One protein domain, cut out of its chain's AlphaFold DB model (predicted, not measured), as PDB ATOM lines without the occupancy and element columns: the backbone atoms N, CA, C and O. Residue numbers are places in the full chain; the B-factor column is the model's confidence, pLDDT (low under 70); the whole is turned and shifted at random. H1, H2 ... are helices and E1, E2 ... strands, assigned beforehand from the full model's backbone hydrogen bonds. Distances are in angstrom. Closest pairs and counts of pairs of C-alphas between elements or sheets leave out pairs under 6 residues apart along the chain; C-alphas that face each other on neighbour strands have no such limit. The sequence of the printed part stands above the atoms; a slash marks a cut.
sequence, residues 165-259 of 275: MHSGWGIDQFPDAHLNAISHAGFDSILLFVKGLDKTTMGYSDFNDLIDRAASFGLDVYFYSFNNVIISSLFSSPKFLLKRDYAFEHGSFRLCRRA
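AT A GLANCE: This is residues 165 to 259 of the 275 residues of an uncharacterized protein of Candidatus Magasanikbacteria bacterium GW2011_GWE2_42_7 (UniProt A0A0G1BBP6). A strongly twisted sheet of three strands, E1, E2 and E3, makes the middle, with H2 over one face and H3 over the opposite face toward one end of E1. H1 only grazes the sheet at one end of the long axis, and the short H4 sits near H3 at the other end. The 95 printed residues hold four named helices and three named strands, in the order H1 E1 H2 E2 H3 H4 E3; the sheet runs E1 E2 E3 and is mixed, and the class is mixed, helices and strands. The whole is compact and rounded, with a radius of gyration of the C-alphas of 12.4 A and spans of 33 by 27 by 22 A.

HOW THE PARTS SIT: The inner strand E2, residues 220 to 224, is parallel to the edge strand E1, residues 189 to 196, at 38 degrees; N 190 and O 220 are within hydrogen-bond range at 2.8 A. The other edge strand, E3, residues 253 to 258, is antiparallel to E2 at 150 degrees, with N 223 and O 254 at 2.8 A. H2, residues 207 to 216, is on the sheet at a height over the sheet of 7.7 A, over E3 and only just over E2, on which 3 of its C-alphas fall; its closest C-alpha to E2 is Ile 211, 6.0 A from that of Val 221. E1, H2 and E2 form a strand-helix-strand unit, two parallel neighbour strands with a helix between, and its crossover is right-handed. H3, residues 228 to 236, is on the opposite face; the closest C-alphas of E1 and H3, Gly 196 and Ile 230, are 5.6 A apart. H1, residues 176 to 184, and H2 only just touch, only at their ends, with 3 pairs of C-alphas within 8 A; the closest are Leu 179 and Ala 214, 6.4 A. H4, residues 238 to 241, is not on the sheet and is close but not clearly touching H3, with C-alphas Phe 235 and Leu 241 the closest at 6.3 A. Each O i to N i+4 pair is within hydrogen-bond range in H1, H2 and H3; H4 is too short for such a pair.

IN THESE COORDINATES: E1 is 20.4 A from first to last C-alpha, E3 17.0 A, H2 14.4 A and E2 13.1 A. H1 begins at C-alpha 176, (-158.095, 417.964, -18.260), and E3 ends at C-alpha 258, (-141.301, 416.120, -19.089).

THE WHOLE: The C-alphas of Ala 185 and Pro 238, the two farthest apart, are 34.6 A apart. The printed part has no cut. The link from H4 to E3 is long; within it, residues 244 to 245 pair antiparallel with residues 257 to 258 of E3. Residues 228 to 259 have pLDDT under 70, and the mean of the printed part is 80.2.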
ATOM      1  N   MET A 165    -153.348 411.770 -31.241       90.56
ATOM      2  CA  MET A 165    -154.704 412.291 -31.418       90.56
ATOM      3  C   MET A 165    -154.712 413.824 -31.486       90.56
ATOM      4  O   MET A 165    -154.028 414.503 -30.714       90.56
ATOM      5  N   HIS A 166    -155.510 414.376 -32.402       92.75
ATOM      6  CA  HIS A 166    -155.893 415.789 -32.374       92.75
ATOM      7  C   HIS A 166    -157.020 416.001 -31.365       92.75
ATOM      8  O   HIS A 166    -157.819 415.100 -31.127       92.75
ATOM      9  N   SER A 167    -157.142 417.206 -30.808       91.94
ATOM     10  CA  SER A 167    -158.258 417.489 -29.905       91.94
ATOM     11  C   SER A 167    -159.612 417.330 -30.607       91.94
ATOM     12  O   SER A 167    -159.905 418.013 -31.589       91.94
ATOM     13  N   GLY A 168    -160.460 416.468 -30.044       89.62
ATOM     14  CA  GLY A 168    -161.876 416.370 -30.395       89.62
ATOM     15  C   GLY A 168    -162.733 417.433 -29.702       89.62
ATOM     16  O   GLY A 168    -163.898 417.608 -30.046       89.62
ATOM     17  N   TRP A 169    -162.180 418.161 -28.728       90.62
ATOM     18  CA  TRP A 169    -162.883 419.215 -27.995       90.62
ATOM     19  C   TRP A 169    -163.053 420.491 -28.823       90.62
ATOM     20  O   TRP A 169    -164.095 421.153 -28.788       90.62
ATOM     21  N   GLY A 170    -162.005 420.851 -29.551       89.00
ATOM     22  CA  GLY A 170    -161.848 422.073 -30.324       89.00
ATOM     23  C   GLY A 170    -160.385 422.193 -30.735       89.00
ATOM     24  O   GLY A 170    -159.518 421.648 -30.059       89.00
ATOM     25  N   ILE A 171    -160.103 422.881 -31.839       89.75
ATOM     26  CA  ILE A 171    -158.742 422.960 -32.383       89.75
ATOM     27  C   ILE A 171    -157.739 423.422 -31.310       89.75
ATOM     28  O   ILE A 171    -157.913 424.468 -30.689       89.75
ATOM     29  N   ASP A 172    -156.731 422.582 -31.057       89.88
ATOM     30  CA  ASP A 172    -155.678 422.773 -30.048       89.88
ATOM     31  C   ASP A 172    -156.167 422.971 -28.590       89.88
ATOM     32  O   ASP A 172    -155.419 423.456 -27.743       89.88
ATOM     33  N   GLN A 173    -157.408 422.589 -28.258       92.06
ATOM     34  CA  GLN A 173    -157.972 422.722 -26.907       92.06
ATOM     35  C   GLN A 173    -157.934 421.399 -26.139       92.06
ATOM     36  O   GLN A 173    -158.654 420.466 -26.477       92.06
ATOM     37  N   PHE A 174    -157.172 421.331 -25.051       94.44
ATOM     38  CA  PHE A 174    -157.021 420.113 -24.246       94.44
ATOM     39  C   PHE A 174    -157.353 420.365 -22.766       94.44
ATOM     40  O   PHE A 174    -156.436 420.484 -21.947       94.44
ATOM     41  N   PRO A 175    -158.642 420.503 -22.395       94.94
ATOM     42  CA  PRO A 175    -159.031 420.523 -20.985       94.94
ATOM     43  C   PRO A 175    -158.735 419.169 -20.323       94.94
ATOM     44  O   PRO A 175    -158.737 418.141 -20.998       94.94
ATOM     45  N   ASP A 176    -158.530 419.158 -19.006       96.00
ATOM     46  CA  ASP A 176    -158.095 417.964 -18.260       96.00
ATOM     47  C   ASP A 176    -159.017 416.759 -18.447       96.00
ATOM     48  O   ASP A 176    -158.541 415.663 -18.719       96.00
ATOM     49  N   ALA A 177    -160.336 416.962 -18.423       94.50
ATOM     50  CA  ALA A 177    -161.288 415.880 -18.679       94.50
ATOM     51  C   ALA A 177    -161.110 415.258 -20.078       94.50
ATOM     52  O   ALA A 177    -161.277 414.055 -20.249       94.50
ATOM     53  N   HIS A 178    -160.718 416.059 -21.077       95.69
ATOM     54  CA  HIS A 178    -160.436 415.547 -22.415       95.69
ATOM     55  C   HIS A 178    -159.090 414.818 -22.480       95.69
ATOM     56  O   HIS A 178    -159.008 413.788 -23.141       95.69
ATOM     57  N   LEU A 179    -158.054 415.308 -21.787       96.88
ATOM     58  CA  LEU A 179    -156.783 414.586 -21.651       96.88
ATOM     59  C   LEU A 179    -156.999 413.222 -20.984       96.88
ATOM     60  O   LEU A 179    -156.491 412.217 -21.475       96.88
ATOM     61  N   ASN A 180    -157.815 413.181 -19.930       96.75
ATOM     62  CA  ASN A 180    -158.167 411.941 -19.256       96.75
ATOM     63  C   ASN A 180    -158.898 410.979 -20.210       96.75
ATOM     64  O   ASN A 180    -158.441 409.863 -20.441       96.75
ATOM     65  N   ALA A 181    -159.945 411.452 -20.900       95.75
ATOM     66  CA  ALA A 181    -160.667 410.662 -21.902       95.75
ATOM     67  C   ALA A 181    -159.766 410.130 -23.040       95.75
ATOM     68  O   ALA A 181    -159.940 409.001 -23.494       95.75
ATOM     69  N   ILE A 182    -158.790 410.921 -23.509       96.25
ATOM     70  CA  ILE A 182    -157.812 410.488 -24.523       96.25
ATOM     71  C   ILE A 182    -156.950 409.333 -23.988       96.25
ATOM     72  O   ILE A 182    -156.691 408.374 -24.718       96.25
ATOM     73  N   SER A 183    -156.526 409.414 -22.724       96.44
ATOM     74  CA  SER A 183    -155.720 408.377 -22.075       96.44
ATOM     75  C   SER A 183    -156.500 407.069 -21.897       96.44
ATOM     76  O   SER A 183    -156.002 405.994 -22.250       96.44
ATOM     77  N   HIS A 184    -157.761 407.165 -21.463       97.00
ATOM     78  CA  HIS A 184    -158.705 406.042 -21.375       97.00
ATOM     79  C   HIS A 184    -158.976 405.387 -22.734       97.00
ATOM     80  O   HIS A 184    -159.021 404.167 -22.841       97.00
ATOM     81  N   ALA A 185    -159.027 406.167 -23.818       94.75
ATOM     82  CA  ALA A 185    -159.148 405.637 -25.181       94.75
ATOM     83  C   ALA A 185    -157.868 404.934 -25.706       94.75
ATOM     84  O   ALA A 185    -157.814 404.480 -26.857       94.75
ATOM     85  N   GLY A 186    -156.817 404.839 -24.884       93.62
ATOM     86  CA  GLY A 186    -155.582 404.121 -25.188       93.62
ATOM     87  C   GLY A 186    -154.607 404.881 -26.087       93.62
ATOM     88  O   GLY A 186    -153.683 404.268 -26.632       93.62
ATOM     89  N   PHE A 187    -154.798 406.192 -26.268       96.06
ATOM     90  CA  PHE A 187    -153.799 407.044 -26.908       96.06
ATOM     91  C   PHE A 187    -152.647 407.335 -25.942       96.06
ATOM     92  O   PHE A 187    -152.791 407.314 -24.719       96.06
ATOM     93  N   ASP A 188    -151.468 407.582 -26.502       94.50
ATOM     94  CA  ASP A 188    -150.259 407.865 -25.725       94.50
ATOM     95  C   ASP A 188    -149.724 409.277 -25.926       94.50
ATOM     96  O   ASP A 188    -148.796 409.682 -25.225       94.50
ATOM     97  N   SER A 189    -150.315 410.012 -26.865       94.62
ATOM     98  CA  SER A 189    -149.791 411.279 -27.338       94.62
ATOM     99  C   SER A 189    -150.898 412.182 -27.873       94.62
ATOM    100  O   SER A 189    -151.838 411.723 -28.527       94.62
ATOM    101  N   ILE A 190    -150.739 413.486 -27.675       95.31
ATOM    102  CA  ILE A 190    -151.550 414.525 -28.310       95.31
ATOM    103  C   ILE A 190    -150.726 415.314 -29.321       95.31
ATOM    104  O   ILE A 190    -149.504 415.443 -29.195       95.31
ATOM    105  N   LEU A 191    -151.408 415.852 -30.328       92.88
ATOM    106  CA  LEU A 191    -150.805 416.666 -31.374       92.88
ATOM    107  C   LEU A 191    -151.275 418.117 -31.269       92.88
ATOM    108  O   LEU A 191    -152.477 418.386 -31.297       92.88
ATOM    109  N   LEU A 192    -150.318 419.040 -31.178       91.50
ATOM    110  CA  LEU A 192    -150.551 420.477 -31.082       91.50
ATOM    111  C   LEU A 192    -150.043 421.189 -32.337       91.50
ATOM    112  O   LEU A 192    -148.866 421.070 -32.696       91.50
ATOM    113  N   PHE A 193    -150.919 421.956 -32.985       89.19
ATOM    114  CA  PHE A 193    -150.541 422.762 -34.136       89.19
ATOM    115  C   PHE A 193    -149.912 424.091 -33.688       89.19
ATOM    116  O   PHE A 193    -150.571 424.947 -33.094       89.19
ATOM    117  N   VAL A 194    -148.633 424.300 -34.008       88.19
ATOM    118  CA  VAL A 194    -147.861 425.466 -33.551       88.19
ATOM    119  C   VAL A 194    -147.614 426.470 -34.681       88.19
ATOM    120  O   VAL A 194    -147.201 426.130 -35.788       88.19
ATOM    121  N   LYS A 195    -147.856 427.753 -34.394       85.94
ATOM    122  CA  LYS A 195    -147.604 428.907 -35.280       85.94
ATOM    123  C   LYS A 195    -146.456 429.796 -34.783       85.94
ATOM    124  O   LYS A 195    -146.087 430.746 -35.465       85.94
ATOM    125  N   GLY A 196    -145.914 429.516 -33.601       83.38
ATOM    126  CA  GLY A 196    -144.843 430.278 -32.963       83.38
ATOM    127  C   GLY A 196    -144.620 429.810 -31.526       83.38
ATOM    128  O   GLY A 196    -145.257 428.855 -31.082       83.38
ATOM    129  N   LEU A 197    -143.739 430.505 -30.803       81.38
ATOM    130  CA  LEU A 197    -143.559 430.314 -29.360       81.38
ATOM    131  C   LEU A 197    -144.882 430.566 -28.631       81.38
ATOM    132  O   LEU A 197    -145.456 431.645 -28.789       81.38
ATOM    133  N   ASP A 198    -145.351 429.568 -27.876       85.00
ATOM    134  CA  ASP A 198    -146.601 429.610 -27.104       85.00
ATOM    135  C   ASP A 198    -147.801 430.108 -27.925       85.00
ATOM    136  O   ASP A 198    -148.667 430.831 -27.432       85.00
ATOM    137  N   LYS A 199    -147.837 429.771 -29.221       88.12
ATOM    138  CA  LYS A 199    -148.860 430.246 -30.153       88.12
ATOM    139  C   LYS A 199    -149.373 429.126 -31.045       88.12
ATOM    140  O   LYS A 199    -148.611 428.522 -31.802       88.12
ATOM    141  N   THR A 200    -150.680 428.912 -31.012       89.75
ATOM    142  CA  THR A 200    -151.416 427.991 -31.885       89.75
ATOM    143  C   THR A 200    -152.230 428.767 -32.918       89.75
ATOM    144  O   THR A 200    -152.157 429.998 -33.009       89.75
ATOM    145  N   THR A 201    -153.038 428.057 -33.705       86.56
ATOM    146  CA  THR A 201    -154.015 428.688 -34.606       86.56
ATOM    147  C   THR A 201    -155.071 429.497 -33.839       86.56
ATOM    148  O   THR A 201    -155.591 430.470 -34.377       86.56
ATOM    149  N   MET A 202    -155.346 429.150 -32.576       88.06
ATOM    150  CA  MET A 202    -156.345 429.828 -31.740       88.06
ATOM    151  C   MET A 202    -155.813 431.038 -30.973       88.06
ATOM    152  O   MET A 202    -156.600 431.754 -30.357       88.06
ATOM    153  N   GLY A 203    -154.504 431.284 -31.005       88.94
ATOM    154  CA  GLY A 203    -153.868 432.369 -30.262       88.94
ATOM    155  C   GLY A 203    -152.799 431.858 -29.305       88.94
ATOM    156  O   GLY A 203    -152.148 430.852 -29.577       88.94
ATOM    157  N   TYR A 204    -152.580 432.590 -28.215       90.31
ATOM    158  CA  TYR A 204    -151.565 432.236 -27.230       90.31
ATOM    159  C   TYR A 204    -152.012 431.065 -26.351       90.31
ATOM    160  O   TYR A 204    -153.161 431.007 -25.918       90.31
ATOM    161  N   SER A 205    -151.089 430.148 -26.082       87.81
ATOM    162  CA  SER A 205    -151.277 428.998 -25.201       87.81
ATOM    163  C   SER A 205    -149.957 428.688 -24.518       87.81
ATOM    164  O   SER A 205    -148.945 428.560 -25.196       87.81
ATOM    165  N   ASP A 206    -149.975 428.504 -23.200       90.25
ATOM    166  CA  ASP A 206    -148.796 428.055 -22.461       90.25
ATOM    167  C   ASP A 206    -148.510 426.586 -22.802       90.25
ATOM    168  O   ASP A 206    -149.242 425.675 -22.403       90.25
ATOM    169  N   PHE A 207    -147.468 426.344 -23.599       89.38
ATOM    170  CA  PHE A 207    -147.117 424.987 -24.005       89.38
ATOM    171  C   PHE A 207    -146.551 424.171 -22.845       89.38
ATOM    172  O   PHE A 207    -146.751 422.958 -22.805       89.38
ATOM    173  N   ASN A 208    -145.866 424.809 -21.894       87.19
ATOM    174  CA  ASN A 208    -145.294 424.112 -20.750       87.19
ATOM    175  C   ASN A 208    -146.381 423.608 -19.807       87.19
ATOM    176  O   ASN A 208    -146.297 422.458 -19.378       87.19
ATOM    177  N   ASP A 209    -147.395 424.433 -19.541       91.62
ATOM    178  CA  ASP A 209    -148.573 424.011 -18.783       91.62
ATOM    179  C   ASP A 209    -149.249 422.809 -19.450       91.62
ATOM    180  O   ASP A 209    -149.467 421.784 -18.804       91.62
ATOM    181  N   LEU A 210    -149.497 422.877 -20.764       93.31
ATOM    182  CA  LEU A 210    -150.106 421.763 -21.490       93.31
ATOM    183  C   LEU A 210    -149.268 420.480 -21.397       93.31
ATOM    184  O   LEU A 210    -149.830 419.413 -21.166       93.31
ATOM    185  N   ILE A 211    -147.943 420.567 -21.553       91.56
ATOM    186  CA  ILE A 211    -147.047 419.409 -21.418       91.56
ATOM    187  C   ILE A 211    -147.115 418.832 -19.999       91.56
ATOM    188  O   ILE A 211    -147.164 417.613 -19.838       91.56
ATOM    189  N   ASP A 212    -147.118 419.681 -18.971       91.06
ATOM    190  CA  ASP A 212    -147.164 419.224 -17.583       91.06
ATOM    191  C   ASP A 212    -148.511 418.588 -17.228       91.06
ATOM    192  O   ASP A 212    -148.522 417.543 -16.573       91.06
ATOM    193  N   ARG A 213    -149.628 419.154 -17.705       95.12
ATOM    194  CA  ARG A 213    -150.961 418.556 -17.550       95.12
ATOM    195  C   ARG A 213    -151.074 417.242 -18.318       95.12
ATOM    196  O   ARG A 213    -151.474 416.243 -17.733       95.12
ATOM    197  N   ALA A 214    -150.656 417.196 -19.585       95.81
ATOM    198  CA  ALA A 214    -150.673 415.976 -20.399       95.81
ATOM    199  C   ALA A 214    -149.850 414.844 -19.760       95.81
ATOM    200  O   ALA A 214    -150.304 413.700 -19.710       95.81
ATOM    201  N   ALA A 215    -148.688 415.166 -19.183       93.06
ATOM    202  CA  ALA A 215    -147.854 414.193 -18.486       93.06
ATOM    203  C   ALA A 215    -148.552 413.564 -17.266       93.06
ATOM    204  O   ALA A 215    -148.330 412.381 -17.007       93.06
ATOM    205  N   SER A 216    -149.413 414.306 -16.556       94.19
ATOM    206  CA  SER A 216    -150.238 413.777 -15.453       94.19
ATOM    207  C   SER A 216    -151.274 412.739 -15.910       94.19
ATOM    208  O   SER A 216    -151.708 411.935 -15.095       94.19
ATOM    209  N   PHE A 217    -151.604 412.696 -17.206       96.25
ATOM    210  CA  PHE A 217    -152.459 411.673 -17.827       96.25
ATOM    211  C   PHE A 217    -151.654 410.656 -18.652       96.25
ATOM    212  O   PHE A 217    -152.209 409.942 -19.483       96.25
ATOM    213  N   GLY A 218    -150.325 410.620 -18.485       94.94
ATOM    214  CA  GLY A 218    -149.430 409.726 -19.222       94.94
ATOM    215  C   GLY A 218    -149.378 409.984 -20.734       94.94
ATOM    216  O   GLY A 218    -149.024 409.076 -21.492       94.94
ATOM    217  N   LEU A 219    -149.710 411.202 -21.169       95.75
ATOM    218  CA  LEU A 219    -149.694 411.624 -22.567       95.75
ATOM    219  C   LEU A 219    -148.431 412.427 -22.889       95.75
ATOM    220  O   LEU A 219    -148.003 413.293 -22.126       95.75
ATOM    221  N   ASP A 220    -147.846 412.144 -24.049       93.88
ATOM    222  CA  ASP A 220    -146.807 412.972 -24.653       93.88
ATOM    223  C   ASP A 220    -147.408 414.099 -25.500       93.88
ATOM    224  O   ASP A 220    -148.523 413.983 -26.007       93.88
ATOM    225  N   VAL A 221    -146.655 415.184 -25.703       92.62
ATOM    226  CA  VAL A 221    -147.073 416.283 -26.584       92.62
ATOM    227  C   VAL A 221    -146.142 416.356 -27.781       92.62
ATOM    228  O   VAL A 221    -144.930 416.533 -27.646       92.62
ATOM    229  N   TYR A 222    -146.726 416.241 -28.965       90.94
ATOM    230  CA  TYR A 222    -146.036 416.448 -30.226       90.94
ATOM    231  C   TYR A 222    -146.432 417.795 -30.808       90.94
ATOM    232  O   TYR A 222    -147.614 418.127 -30.900       90.94
ATOM    233  N   PHE A 223    -145.437 418.558 -31.241       88.88
ATOM    234  CA  PHE A 223    -145.645 419.791 -31.980       88.88
ATOM    235  C   PHE A 223    -145.565 419.538 -33.469       88.88
ATOM    236  O   PHE A 223    -144.667 418.842 -33.949       88.88
ATOM    237  N   TYR A 224    -146.492 420.163 -34.183       83.88
ATOM    238  CA  TYR A 224    -146.564 420.120 -35.628       83.88
ATOM    239  C   TYR A 224    -146.756 421.518 -36.211       83.88
ATOM    240  O   TYR A 224    -147.561 422.308 -35.722       83.88
ATOM    241  N   SER A 225    -146.008 421.827 -37.266       80.81
ATOM    242  CA  SER A 225    -146.108 423.082 -38.011       80.81
ATOM    243  C   SER A 225    -145.720 422.861 -39.461       80.81
ATOM    244  O   SER A 225    -144.762 422.154 -39.753       80.81
ATOM    245  N   PHE A 226    -146.395 423.558 -40.371       75.62
ATOM    246  CA  PHE A 226    -146.010 423.597 -41.783       75.62
ATOM    247  C   PHE A 226    -144.708 424.375 -42.043       75.62
ATOM    248  O   PHE A 226    -144.194 424.345 -43.156       75.62
ATOM    249  N   ASN A 227    -144.180 425.099 -41.050       70.50
ATOM    250  CA  ASN A 227    -142.953 425.874 -41.187       70.50
ATOM    251  C   ASN A 227    -141.864 425.328 -40.256       70.50
ATOM    252  O   ASN A 227    -141.907 425.517 -39.037       70.50
ATOM    253  N   ASN A 228    -140.847 424.710 -40.854       64.88
ATOM    254  CA  ASN A 228    -139.732 424.110 -40.126       64.88
ATOM    255  C   ASN A 228    -138.907 425.140 -39.332       64.88
ATOM    256  O   ASN A 228    -138.318 424.780 -38.314       64.88
ATOM    257  N   VAL A 229    -138.915 426.422 -39.721       67.31
ATOM    258  CA  VAL A 229    -138.234 427.499 -38.977       67.31
ATOM    259  C   VAL A 229    -138.916 427.755 -37.629       67.31
ATOM    260  O   VAL A 229    -138.248 427.932 -36.610       67.31
ATOM    261  N   ILE A 230    -140.254 427.719 -37.594       68.38
ATOM    262  CA  ILE A 230    -141.033 427.877 -36.353       68.38
ATOM    263  C   ILE A 230    -140.700 426.751 -35.383       68.38
ATOM    264  O   ILE A 230    -140.449 427.003 -34.209       68.38
ATOM    265  N   ILE A 231    -140.654 425.519 -35.883       66.62
ATOM    266  CA  ILE A 231    -140.268 424.384 -35.058       66.62
ATOM    267  C   ILE A 231    -138.832 424.586 -34.576       66.62
ATOM    268  O   ILE A 231    -138.630 424.637 -33.380       66.62
ATOM    269  N   SER A 232    -137.843 424.792 -35.444       66.75
ATOM    270  CA  SER A 232    -136.443 424.962 -35.017       66.75
ATOM    271  C   SER A 232    -136.270 426.043 -33.931       66.75
ATOM    272  O   SER A 232    -135.660 425.781 -32.895       66.75
ATOM    273  N   SER A 233    -136.897 427.211 -34.103       66.19
ATOM    274  CA  SER A 233    -136.848 428.312 -33.124       66.19
ATOM    275  C   SER A 233    -137.489 427.998 -31.766       66.19
ATOM    276  O   SER A 233    -136.987 428.478 -30.747       66.19
ATOM    277  N   LEU A 234    -138.543 427.169 -31.713       65.62
ATOM    278  CA  LEU A 234    -139.119 426.681 -30.450       65.62
ATOM    279  C   LEU A 234    -138.069 425.954 -29.610       65.62
ATOM    280  O   LEU A 234    -137.923 426.234 -28.422       65.62
ATOM    281  N   PHE A 235    -137.295 425.070 -30.240       65.69
ATOM    282  CA  PHE A 235    -136.328 424.218 -29.547       65.69
ATOM    283  C   PHE A 235    -134.972 424.894 -29.336       65.69
ATOM    284  O   PHE A 235    -134.204 424.431 -28.507       65.69
ATOM    285  N   SER A 236    -134.671 426.005 -30.011       65.44
ATOM    286  CA  SER A 236    -133.491 426.830 -29.702       65.44
ATOM    287  C   SER A 236    -133.747 427.866 -28.600       65.44
ATOM    288  O   SER A 236    -132.815 428.533 -28.153       65.44
ATOM    289  N   SER A 237    -134.996 428.022 -28.149       63.09
ATOM    290  CA  SER A 237    -135.355 428.992 -27.116       63.09
ATOM    291  C   SER A 237    -134.872 428.539 -25.731       63.09
ATOM    292  O   SER A 237    -135.300 427.483 -25.254       63.09
ATOM    293  N   PRO A 238    -134.078 429.355 -25.006       60.41
ATOM    294  CA  PRO A 238    -133.645 429.040 -23.643       60.41
ATOM    295  C   PRO A 238    -134.820 428.771 -22.693       60.41
ATOM    296  O   PRO A 238    -134.726 427.927 -21.807       60.41
ATOM    297  N   LYS A 239    -135.960 429.444 -22.912       60.41
ATOM    298  CA  LYS A 239    -137.181 429.254 -22.114       60.41
ATOM    299  C   LYS A 239    -137.783 427.853 -22.265       60.41
ATOM    300  O   LYS A 239    -138.420 427.372 -21.335       60.41
ATOM    301  N   PHE A 240    -137.588 427.218 -23.420       57.38
ATOM    302  CA  PHE A 240    -138.141 425.903 -23.741       57.38
ATOM    303  C   PHE A 240    -137.140 424.773 -23.430       57.38
ATOM    304  O   PHE A 240    -137.514 423.711 -22.941       57.38
ATOM    305  N   LEU A 241    -135.842 425.032 -23.625       51.47
ATOM    306  CA  LEU A 241    -134.750 424.075 -23.405       51.47
ATOM    307  C   LEU A 241    -134.516 423.687 -21.938       51.47
ATOM    308  O   LEU A 241    -134.142 422.552 -21.662       51.47
ATOM    309  N   LEU A 242    -134.735 424.594 -20.983       47.28
ATOM    310  CA  LEU A 242    -134.266 424.421 -19.599       47.28
ATOM    311  C   LEU A 242    -134.978 423.323 -18.774       47.28
ATOM    312  O   LEU A 242    -134.612 423.123 -17.617       47.28
ATOM    313  N   LYS A 243    -135.996 422.624 -19.305       47.31
ATOM    314  CA  LYS A 243    -136.830 421.693 -18.510       47.31
ATOM    315  C   LYS A 243    -137.236 420.374 -19.191       47.31
ATOM    316  O   LYS A 243    -138.026 419.633 -18.599       47.31
ATOM    317  N   ARG A 244    -136.796 420.080 -20.419       57.91
ATOM    318  CA  ARG A 244    -137.442 419.041 -21.249       57.91
ATOM    319  C   ARG A 244    -136.449 418.123 -21.956       57.91
ATOM    320  O   ARG A 244    -135.423 418.584 -22.447       57.91
ATOM    321  N   ASP A 245    -136.824 416.849 -22.053       53.91
ATOM    322  CA  ASP A 245    -136.123 415.853 -22.864       53.91
ATOM    323  C   ASP A 245    -136.756 415.796 -24.263       53.91
ATOM    324  O   ASP A 245    -137.983 415.724 -24.409       53.91
ATOM    325  N   TYR A 246    -135.910 415.798 -25.294       54.28
ATOM    326  CA  TYR A 246    -136.307 415.674 -26.697       54.28
ATOM    327  C   TYR A 246    -135.858 414.318 -27.223       54.28
ATOM    328  O   TYR A 246    -134.673 413.996 -27.174       54.28
ATOM    329  N   ALA A 247    -136.806 413.513 -27.698       50.56
ATOM    330  CA  ALA A 247    -136.539 412.117 -28.048       50.56
ATOM    331  C   ALA A 247    -136.835 411.765 -29.514       50.56
ATOM    332  O   ALA A 247    -136.448 410.688 -29.958       50.56
ATOM    333  N   PHE A 248    -137.519 412.632 -30.269       47.41
ATOM    334  CA  PHE A 248    -137.884 412.332 -31.653       47.41
ATOM    335  C   PHE A 248    -137.958 413.594 -32.516       47.41
ATOM    336  O   PHE A 248    -138.693 414.534 -32.194       47.41
ATOM    337  N   GLU A 249    -137.215 413.585 -33.623       53.72
ATOM    338  CA  GLU A 249    -137.188 414.626 -34.650       53.72
ATOM    339  C   GLU A 249    -137.316 413.953 -36.019       53.72
ATOM    340  O   GLU A 249    -136.418 413.232 -36.450       53.72
ATOM    341  N   HIS A 250    -138.439 414.174 -36.706       47.88
ATOM    342  CA  HIS A 250    -138.575 413.750 -38.095       47.88
ATOM    343  C   HIS A 250    -139.472 414.721 -38.869       47.88
ATOM    344  O   HIS A 250    -140.670 414.845 -38.602       47.88
ATOM    345  N   GLY A 251    -138.875 415.448 -39.818       59.91
ATOM    346  CA  GLY A 251    -139.571 416.450 -40.628       59.91
ATOM    347  C   GLY A 251    -140.244 417.535 -39.779       59.91
ATOM    348  O   GLY A 251    -139.600 418.204 -38.974       59.91
ATOM    349  N   SER A 252    -141.552 417.702 -39.968       58.03
ATOM    350  CA  SER A 252    -142.378 418.725 -39.314       58.03
ATOM    351  C   SER A 252    -142.922 418.326 -37.933       58.03
ATOM    352  O   SER A 252    -143.782 419.029 -37.404       58.03
ATOM    353  N   PHE A 253    -142.461 417.216 -37.350       56.62
ATOM    354  CA  PHE A 253    -142.917 416.730 -36.046       56.62
ATOM    355  C   PHE A 253    -141.778 416.712 -35.034       56.62
ATOM    356  O   PHE A 253    -140.693 416.192 -35.309       56.62
ATOM    357  N   ARG A 254    -142.050 417.235 -33.834       64.75
ATOM    358  CA  ARG A 254    -141.132 417.127 -32.695       64.75
ATOM    359  C   ARG A 254    -141.852 416.747 -31.411       64.75
ATOM    360  O   ARG A 254    -142.879 417.330 -31.074       64.75
ATOM    361  N   LEU A 255    -141.278 415.780 -30.702       69.31
ATOM    362  CA  LEU A 255    -141.756 415.277 -29.415       69.31
ATOM    363  C   LEU A 255    -141.175 416.093 -28.258       69.31
ATOM    364  O   LEU A 255    -139.956 416.246 -28.168       69.31
ATOM    365  N   CYS A 256    -142.029 416.529 -27.333       67.00
ATOM    366  CA  CYS A 256    -141.612 417.120 -26.067       67.00
ATOM    367  C   CYS A 256    -142.142 416.302 -24.883       67.00
ATOM    368  O   CYS A 256    -143.341 416.033 -24.781       67.00
ATOM    369  N   ARG A 257    -141.237 415.910 -23.979       60.94
ATOM    370  CA  ARG A 257    -141.565 415.178 -22.750       60.94
ATOM    371  C   ARG A 257    -141.109 415.947 -21.521       60.94
ATOM    372  O   ARG A 257    -140.112 416.672 -21.539       60.94
ATOM    373  N   ARG A 258    -141.817 415.751 -20.408       52.81
ATOM    374  CA  ARG A 258    -141.301 416.120 -19.089       52.81
ATOM    375  C   ARG A 258    -140.134 415.195 -18.736       52.81
ATOM    376  O   ARG A 258    -140.300 413.979 -18.780       52.81
ATOM    377  N   ALA A 259    -138.994 415.772 -18.360       44.75
ATOM    378  CA  ALA A 259    -137.882 415.002 -17.825       44.75
ATOM    379  C   ALA A 259    -138.308 414.370 -16.489       44.75
ATOM    380  O   ALA A 259    -138.616 415.079 -15.524       44.75
TER     381      ALA A 259